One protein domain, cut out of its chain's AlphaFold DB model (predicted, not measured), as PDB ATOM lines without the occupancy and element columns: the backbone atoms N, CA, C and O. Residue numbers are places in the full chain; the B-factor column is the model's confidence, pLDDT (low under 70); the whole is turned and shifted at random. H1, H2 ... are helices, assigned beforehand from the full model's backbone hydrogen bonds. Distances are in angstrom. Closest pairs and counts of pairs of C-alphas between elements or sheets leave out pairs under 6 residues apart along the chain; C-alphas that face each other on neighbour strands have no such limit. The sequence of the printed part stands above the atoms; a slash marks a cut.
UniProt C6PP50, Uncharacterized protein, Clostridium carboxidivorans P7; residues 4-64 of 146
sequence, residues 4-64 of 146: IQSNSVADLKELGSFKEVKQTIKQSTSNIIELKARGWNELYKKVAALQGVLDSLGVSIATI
ATOM      1  N   ILE A   4      45.683  -4.608 -25.200       86.88
ATOM      2  CA  ILE A   4      44.925  -5.321 -26.241       86.88
ATOM      3  C   ILE A   4      44.856  -6.832 -25.984       86.88
ATOM      4  O   ILE A   4      44.052  -7.512 -26.605       86.88
ATOM      5  N   GLN A   5      45.674  -7.365 -25.072       83.44
ATOM      6  CA  GLN A   5      45.661  -8.776 -24.666       83.44
ATOM      7  C   GLN A   5      44.828  -9.030 -23.404       83.44
ATOM      8  O   GLN A   5      44.698 -10.176 -22.983       83.44
ATOM      9  N   SER A   6      44.274  -7.984 -22.789       86.12
ATOM     10  CA  SER A   6      43.440  -8.130 -21.600       86.12
ATOM     11  C   SER A   6      42.163  -8.901 -21.935       86.12
ATOM     12  O   SER A   6      41.352  -8.456 -22.747       86.12
ATOM     13  N   ASN A   7      41.977 -10.042 -21.276       86.88
ATOM     14  CA  ASN A   7      40.813 -10.914 -21.410       86.88
ATOM     15  C   ASN A   7      39.767 -10.636 -20.330       86.88
ATOM     16  O   ASN A   7      38.666 -11.174 -20.394       86.88
ATOM     17  N   SER A   8      40.073  -9.776 -19.357       90.88
ATOM     18  CA  SER A   8      39.129  -9.379 -18.320       90.88
ATOM     19  C   SER A   8      39.288  -7.919 -17.874       90.88
ATOM     20  O   SER A   8      40.266  -7.228 -18.169       90.88
ATOM     21  N   VAL A   9      38.303  -7.442 -17.110       91.62
ATOM     22  CA  VAL A   9      38.363  -6.146 -16.415       91.62
ATOM     23  C   VAL A   9      39.444  -6.133 -15.330       91.62
ATOM     24  O   VAL A   9      39.990  -5.068 -15.046       91.62
ATOM     25  N   ALA A  10      39.746  -7.280 -14.714       90.62
ATOM     26  CA  ALA A  10      40.819  -7.385 -13.729       90.62
ATOM     27  C   ALA A  10      42.178  -7.152 -14.400       90.62
ATOM     28  O   ALA A  10      42.929  -6.303 -13.932       90.62
ATOM     29  N   ASP A  11      42.411  -7.762 -15.564       88.94
ATOM     30  CA  ASP A  11      43.644  -7.598 -16.341       88.94
ATOM     31  C   ASP A  11      43.892  -6.121 -16.670       88.94
ATOM     32  O   ASP A  11      45.002  -5.625 -16.535       88.94
ATOM     33  N   LEU A  12      42.847  -5.378 -17.059       89.75
ATOM     34  CA  LEU A  12      42.972  -3.944 -17.332       89.75
ATOM     35  C   LEU A  12      43.314  -3.126 -16.079       89.75
ATOM     36  O   LEU A  12      44.016  -2.124 -16.192       89.75
ATOM     37  N   LYS A  13      42.825  -3.530 -14.902       91.81
ATOM     38  CA  LYS A  13      43.131  -2.862 -13.627       91.81
ATOM     39  C   LYS A  13      44.561  -3.128 -13.164       91.81
ATOM     40  O   LYS A  13      45.157  -2.250 -12.552       91.81
ATOM     41  N   GLU A  14      45.113  -4.301 -13.465       91.38
ATOM     42  CA  GLU A  14      46.512  -4.632 -13.155       91.38
ATOM     43  C   GLU A  14      47.506  -3.766 -13.936       91.38
ATOM     44  O   GLU A  14      48.621  -3.527 -13.477       91.38
ATOM     45  N   LEU A  15      47.100  -3.241 -15.097       87.12
ATOM     46  CA  LEU A  15      47.943  -2.369 -15.912       87.12
ATOM     47  C   LEU A  15      48.132  -0.971 -15.302       87.12
ATOM     48  O   LEU A  15      49.094  -0.294 -15.652       87.12
ATOM     49  N   GLY A  16      47.247  -0.524 -14.410       90.44
ATOM     50  CA  GLY A  16      47.363   0.773 -13.745       90.44
ATOM     51  C   GLY A  16      46.018   1.436 -13.473       90.44
ATOM     52  O   GLY A  16      44.962   0.798 -13.455       90.44
ATOM     53  N   SER A  17      46.029   2.752 -13.260       92.75
ATOM     54  CA  SER A  17      44.793   3.493 -13.008       92.75
ATOM     55  C   SER A  17      43.927   3.612 -14.265       92.75
ATOM     56  O   SER A  17      44.407   3.619 -15.400       92.75
ATOM     57  N   PHE A  18      42.617   3.795 -14.073       91.38
ATOM     58  CA  PHE A  18      41.664   3.937 -15.182       91.38
ATOM     59  C   PHE A  18      42.048   5.068 -16.142       91.38
ATOM     60  O   PHE A  18      41.909   4.934 -17.358       91.38
ATOM     61  N   LYS A  19      42.536   6.188 -15.594       90.69
ATOM     62  CA  LYS A  19      42.940   7.361 -16.372       90.69
ATOM     63  C   LYS A  19      44.156   7.050 -17.242       90.69
ATOM     64  O   LYS A  19      44.134   7.390 -18.423       90.69
ATOM     65  N   GLU A  20      45.164   6.387 -16.679       89.62
ATOM     66  CA  GLU A  20      46.387   5.995 -17.388       89.62
ATOM     67  C   GLU A  20      46.074   5.006 -18.506       89.62
ATOM     68  O   GLU A  20      46.361   5.295 -19.663       89.62
ATOM     69  N   VAL A  21      45.388   3.902 -18.195       91.31
ATOM     70  CA  VAL A  21      45.068   2.864 -19.186       91.31
ATOM     71  C   VAL A  21      44.209   3.438 -20.315       91.31
ATOM     72  O   VAL A  21      44.513   3.245 -21.490       91.31
ATOM     73  N   LYS A  22      43.178   4.232 -19.993       90.19
ATOM     74  CA  LYS A  22      42.348   4.912 -21.003       90.19
ATOM     75  C   LYS A  22      43.166   5.855 -21.889       90.19
ATOM     76  O   LYS A  22      42.925   5.915 -23.096       90.19
ATOM     77  N   GLN A  23      44.105   6.601 -21.309       88.62
ATOM     78  CA  GLN A  23      44.980   7.502 -22.056       88.62
ATOM     79  C   GLN A  23      45.946   6.728 -22.959       88.62
ATOM     80  O   GLN A  23      46.091   7.097 -24.122       88.62
ATOM     81  N   THR A  24      46.536   5.636 -22.472       87.12
ATOM     82  CA  THR A  24      47.410   4.761 -23.262       87.12
ATOM     83  C   THR A  24      46.671   4.171 -24.454       87.12
ATOM     84  O   THR A  24      47.160   4.279 -25.572       87.12
ATOM     85  N   ILE A  25      45.462   3.634 -24.266       88.31
ATOM     86  CA  ILE A  25      44.651   3.097 -25.373       88.31
ATOM     87  C   ILE A  25      44.362   4.194 -26.406       88.31
ATOM     88  O   ILE A  25      44.504   3.985 -27.612       88.31
ATOM     89  N   LYS A  26      43.987   5.391 -25.947       87.25
ATOM     90  CA  LYS A  26      43.716   6.537 -26.823       87.25
ATOM     91  C   LYS A  26      44.953   6.946 -27.642       87.25
ATOM     92  O   LYS A  26      44.827   7.234 -28.828       87.25
ATOM     93  N   GLN A  27      46.140   6.926 -27.035       84.06
ATOM     94  CA  GLN A  27      47.407   7.202 -27.719       84.06
ATOM     95  C   GLN A  27      47.793   6.080 -28.697       84.06
ATOM     96  O   GLN A  27      48.141   6.373 -29.836       84.06
ATOM     97  N   SER A  28      47.676   4.807 -28.297       82.19
ATOM     98  CA  SER A  28      47.985   3.641 -29.145       82.19
ATOM     99  C   SER A  28      47.079   3.525 -30.369       82.19
ATOM    100  O   SER A  28      47.481   2.969 -31.382       82.19
ATOM    101  N   THR A  29      45.856   4.044 -30.285       80.81
ATOM    102  CA  THR A  29      44.893   4.077 -31.395       80.81
ATOM    103  C   THR A  29      44.994   5.362 -32.223       80.81
ATOM    104  O   THR A  29      44.096   5.654 -33.011       80.81
ATOM    105  N   SER A  30      46.052   6.161 -32.034       78.94
ATOM    106  CA  SER A  30      46.275   7.450 -32.709       78.94
ATOM    107  C   SER A  30      45.075   8.403 -32.636       78.94
ATOM    108  O   SER A  30      44.833   9.177 -33.557       78.94
ATOM    109  N   ASN A  31      44.294   8.352 -31.550       73.81
ATOM    110  CA  ASN A  31      43.024   9.077 -31.388       73.81
ATOM    111  C   ASN A  31      41.948   8.782 -32.450       73.81
ATOM    112  O   ASN A  31      40.935   9.477 -32.480       73.81
ATOM    113  N   ILE A  32      42.130   7.764 -33.295       66.62
ATOM    114  CA  ILE A  32      41.169   7.386 -34.342       66.62
ATOM    115  C   ILE A  32      39.887   6.840 -33.700       66.62
ATOM    116  O   ILE A  32      38.789   7.017 -34.223       66.62
ATOM    117  N   ILE A  33      40.013   6.193 -32.537       71.25
ATOM    118  CA  ILE A  33      38.896   5.563 -31.836       71.25
ATOM    119  C   ILE A  33      38.398   6.469 -30.710       71.25
ATOM    120  O   ILE A  33      39.114   6.779 -29.752       71.25
ATOM    121  N   GLU A  34      37.119   6.844 -30.779       70.38
ATOM    122  CA  GLU A  34      36.486   7.628 -29.725       70.38
ATOM    123  C   GLU A  34      36.219   6.771 -28.466       70.38
ATOM    124  O   GLU A  34      35.242   6.019 -28.330       70.38
ATOM    125  N   LEU A  35      37.112   6.905 -27.485       77.12
ATOM    126  CA  LEU A  35      37.045   6.220 -26.192       77.12
ATOM    127  C   LEU A  35      36.180   6.969 -25.168       77.12
ATOM    128  O   LEU A  35      36.636   7.416 -24.111       77.12
ATOM    129  N   LYS A  36      34.874   7.047 -25.450       77.56
ATOM    130  CA  LYS A  36      33.833   7.423 -24.473       77.56
ATOM    131  C   LYS A  36      33.554   6.270 -23.496       77.56
ATOM    132  O   LYS A  36      32.489   5.674 -23.538       77.56
ATOM    133  N   ALA A  37      34.534   5.912 -22.668       83.56
ATOM    134  CA  ALA A  37      34.347   4.982 -21.549       83.56
ATOM    135  C   ALA A  37      34.319   5.757 -20.223       83.56
ATOM    136  O   ALA A  37      35.220   6.568 -19.965       83.56
ATOM    137  N   ARG A  38      33.297   5.520 -19.400       85.25
ATOM    138  CA  ARG A  38      33.093   6.108 -18.062       85.25
ATOM    139  C   ARG A  38      33.503   5.170 -16.927       85.25
ATOM    140  O   ARG A  38      33.581   5.605 -15.786       85.25
ATOM    141  N   GLY A  39      33.816   3.912 -17.234       89.75
ATOM    142  CA  GLY A  39      34.319   2.944 -16.265       89.75
ATOM    143  C   GLY A  39      34.990   1.743 -16.923       89.75
ATOM    144  O   GLY A  39      34.974   1.590 -18.146       89.75
ATOM    145  N   TRP A  40      35.579   0.877 -16.098       91.81
ATOM    146  CA  TRP A  40      36.366  -0.270 -16.557       91.81
ATOM    147  C   TRP A  40      35.582  -1.264 -17.418       91.81
ATOM    148  O   TRP A  40      36.108  -1.736 -18.417       91.81
ATOM    149  N   ASN A  41      34.317  -1.537 -17.085       90.88
ATOM    150  CA  ASN A  41      33.480  -2.458 -17.861       90.88
ATOM    151  C   ASN A  41      33.236  -1.946 -19.289       90.88
ATOM    152  O   ASN A  41      33.271  -2.716 -20.243       90.88
ATOM    153  N   GLU A  42      33.002  -0.642 -19.453       89.25
ATOM    154  CA  GLU A  42      32.824  -0.028 -20.774       89.25
ATOM    155  C   GLU A  42      34.131   0.016 -21.560       89.25
ATOM    156  O   GLU A  42      34.134  -0.199 -22.772       89.25
ATOM    157  N   LEU A  43      35.242   0.285 -20.867       90.19
ATOM    158  CA  LEU A  43      36.570   0.257 -21.464       90.19
ATOM    159  C   LEU A  43      36.888  -1.143 -21.993       90.19
ATOM    160  O   LEU A  43      37.228  -1.281 -23.162       90.19
ATOM    161  N   TYR A  44      36.674  -2.171 -21.171       91.56
ATOM    162  CA  TYR A  44      36.864  -3.565 -21.550       91.56
ATOM    163  C   TYR A  44      35.980  -3.974 -22.729       91.56
ATOM    164  O   TYR A  44      36.488  -4.536 -23.689       91.56
ATOM    165  N   LYS A  45      34.687  -3.619 -22.734       90.62
ATOM    166  CA  LYS A  45      33.798  -3.903 -23.878       90.62
ATOM    167  C   LYS A  45      34.330  -3.331 -25.195       90.62
ATOM    168  O   LYS A  45      34.212  -3.977 -26.230       90.62
ATOM    169  N   LYS A  46      34.919  -2.131 -25.168       89.44
ATOM    170  CA  LYS A  46      35.553  -1.527 -26.351       89.44
ATOM    171  C   LYS A  46      36.823  -2.273 -26.759       89.44
ATOM    172  O   LYS A  46      37.022  -2.482 -27.949       89.44
ATOM    173  N   VAL A  47      37.651  -2.683 -25.797       89.56
ATOM    174  CA  VAL A  47      38.835  -3.517 -26.059       89.56
ATOM    175  C   VAL A  47      38.415  -4.847 -26.692       89.56
ATOM    176  O   VAL A  47      38.904  -5.165 -27.767       89.56
ATOM    177  N   ALA A  48      37.438  -5.549 -26.116       90.00
ATOM    178  CA  ALA A  48      36.902  -6.802 -26.649       90.00
ATOM    179  C   ALA A  48      36.316  -6.651 -28.062       90.00
ATOM    180  O   ALA A  48      36.541  -7.494 -28.926       90.00
ATOM    181  N   ALA A  49      35.619  -5.543 -28.339       89.25
ATOM    182  CA  ALA A  49      35.143  -5.247 -29.687       89.25
ATOM    183  C   ALA A  49      36.303  -5.084 -30.686       89.25
ATOM    184  O   ALA A  49      36.225  -5.595 -31.798       89.25
ATOM    185  N   LEU A  50      37.389  -4.410 -30.292       87.94
ATOM    186  CA  LEU A  50      38.582  -4.272 -31.134       87.94
ATOM    187  C   LEU A  50      39.286  -5.610 -31.360       87.94
ATOM    188  O   LEU A  50      39.709  -5.874 -32.481       87.94
ATOM    189  N   GLN A  51      39.376  -6.454 -30.330       88.06
ATOM    190  CA  GLN A  51      39.912  -7.811 -30.455       88.06
ATOM    191  C   GLN A  51      39.121  -8.604 -31.507       88.06
ATOM    192  O   GLN A  51      39.712  -9.121 -32.450       88.06
ATOM    193  N   GLY A  52      37.786  -8.570 -31.439       88.62
ATOM    194  CA  GLY A  52      36.928  -9.224 -32.432       88.62
ATOM    195  C   GLY A  52      37.096  -8.687 -33.861       88.62
ATOM    196  O   GLY A  52      37.041  -9.460 -34.817       88.62
ATOM    197  N   VAL A  53      37.349  -7.381 -34.036       87.56
ATOM    198  CA  VAL A  53      37.675  -6.819 -35.361       87.56
ATOM    199  C   VAL A  53      39.007  -7.370 -35.873       87.56
ATOM    200  O   VAL A  53      39.088  -7.769 -37.032       87.56
ATOM    201  N   LEU A  54      40.040  -7.423 -35.033       85.75
ATOM    202  CA  LEU A  54      41.347  -7.968 -35.417       85.75
ATOM    203  C   LEU A  54      41.250  -9.444 -35.816       85.75
ATOM    204  O   LEU A  54      41.775  -9.820 -36.865       85.75
ATOM    205  N   ASP A  55      40.503 -10.240 -35.048       85.00
ATOM    206  CA  ASP A  55      40.244 -11.648 -35.356       85.00
ATOM    207  C   ASP A  55      39.534 -11.801 -36.708       85.00
ATOM    208  O   ASP A  55      39.921 -12.640 -37.522       85.00
ATOM    209  N   SER A  56      38.553 -10.940 -37.007       84.69
ATOM    210  CA  SER A  56      37.854 -10.955 -38.302       84.69
ATOM    211  C   SER A  56      38.755 -10.618 -39.497       84.69
ATOM    212  O   SER A  56      38.494 -11.062 -40.614       84.69
ATOM    213  N   LEU A  57      39.834  -9.864 -39.267       84.88
ATOM    214  CA  LEU A  57      40.846  -9.525 -40.270       84.88
ATOM    215  C   LEU A  57      41.972 -10.571 -40.352       84.88
ATOM    216  O   LEU A  57      42.899 -10.406 -41.144       84.88
ATOM    217  N   GLY A  58      41.922 -11.628 -39.535       82.19
ATOM    218  CA  GLY A  58      42.984 -12.632 -39.442       82.19
ATOM    219  C   GLY A  58      44.270 -12.109 -38.794       82.19
ATOM    220  O   GLY A  58      45.337 -12.694 -38.986       82.19
ATOM    221  N   VAL A  59      44.200 -11.006 -38.042       80.19
ATOM    222  CA  VAL A  59      45.350 -10.425 -37.337       80.19
ATOM    223  C   VAL A  59      45.464 -11.065 -35.955       80.19
ATOM    224  O   VAL A  59      44.652 -10.811 -35.073       80.19
ATOM    225  N   SER A  60      46.505 -11.872 -35.736       74.44
ATOM    226  CA  SER A  60      46.729 -12.533 -34.446       74.44
ATOM    227  C   SER A  60      47.238 -11.557 -33.379       74.44
ATOM    228  O   SER A  60      48.356 -11.041 -33.464       74.44
ATOM    229  N   ILE A  61      46.464 -11.361 -32.310       66.75
ATOM    230  CA  ILE A  61      46.835 -10.500 -31.171       66.75
ATOM    231  C   ILE A  61      48.102 -11.009 -30.457       66.75
ATOM    232  O   ILE A  61      48.856 -10.220 -29.879       66.75
ATOM    233  N   ALA A  62      48.398 -12.310 -30.541       62.28
ATOM    234  CA  ALA A  62      49.636 -12.885 -30.017       62.28
ATOM    235  C   ALA A  62      50.889 -12.324 -30.717       62.28
ATOM    236  O   ALA A  62      51.918 -12.160 -30.071       62.28
ATOM    237  N   THR A  63      50.789 -11.957 -32.001       57.19
ATOM    238  CA  THR A  63      51.907 -11.374 -32.771       57.19
ATOM    239  C   THR A  63      52.075  -9.863 -32.594       57.19
ATOM    240  O   THR A  63      53.143  -9.336 -32.882       57.19
ATOM    241  N   ILE A  64      51.062  -9.152 -32.082       62.09
ATOM    242  CA  ILE A  64      51.107  -7.684 -31.895       62.09
ATOM    243  C   ILE A  64      52.045  -7.287 -30.745       62.09
ATOM    244  O   ILE A  64      52.515  -6.154 -30.670       62.09
TER     245      ILE A  64
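This is residues 4 to 64 of the 146 residues of an uncharacterized protein of Clostridium carboxidivorans P7 (UniProt C6PP50). The long helix H3 makes the longest axis, with H2 loosely beside it and H1 across the part of H3 at residues 40 to 44; after residue 56, where H3 stops, a tight link folds back into the short helix H4. The printed part has 61 residues with four named helices, H1 to H4 in order, and no named strand: all helix. It is compact, with a radius of gyration of the C-alphas of 11.2 A and spans of 31 by 24 by 17 A.

H1, residues 9 to 14, touches H3, residues 40 to 56, at residues 40 to 44 alone, about perpendicular at 76 degrees; the closest C-alphas, Val 9 and Tyr 44, are 5.9 A apart. H2, residues 18 to 28, is close but not clearly touching H3, at a shallow tilt of 26 degrees, the same way; the closest C-alphas are Phe 18 and Trp 40, 6.9 A. H4, residues 61 to 64, only just touches H3, only at the corner, with 3 pairs of C-alphas within 8 A, closest Leu 54 and Ile 61, 7.4 A. Every O i to N i+4 pair is within hydrogen-bond range in H1, H2 and H3; H4 is too short.

H1 begins at C-alpha 9 (38.363, -6.146, -16.415). H2 is 15.3 A long and H3 24.3 A. H4 ends at C-alpha 64 (51.107, -7.684, -31.895).

The printed part has no cut. The link from H2 to H3 is long, 11 residues. The pLDDT is under 70 at residues 32 and 61 to 64.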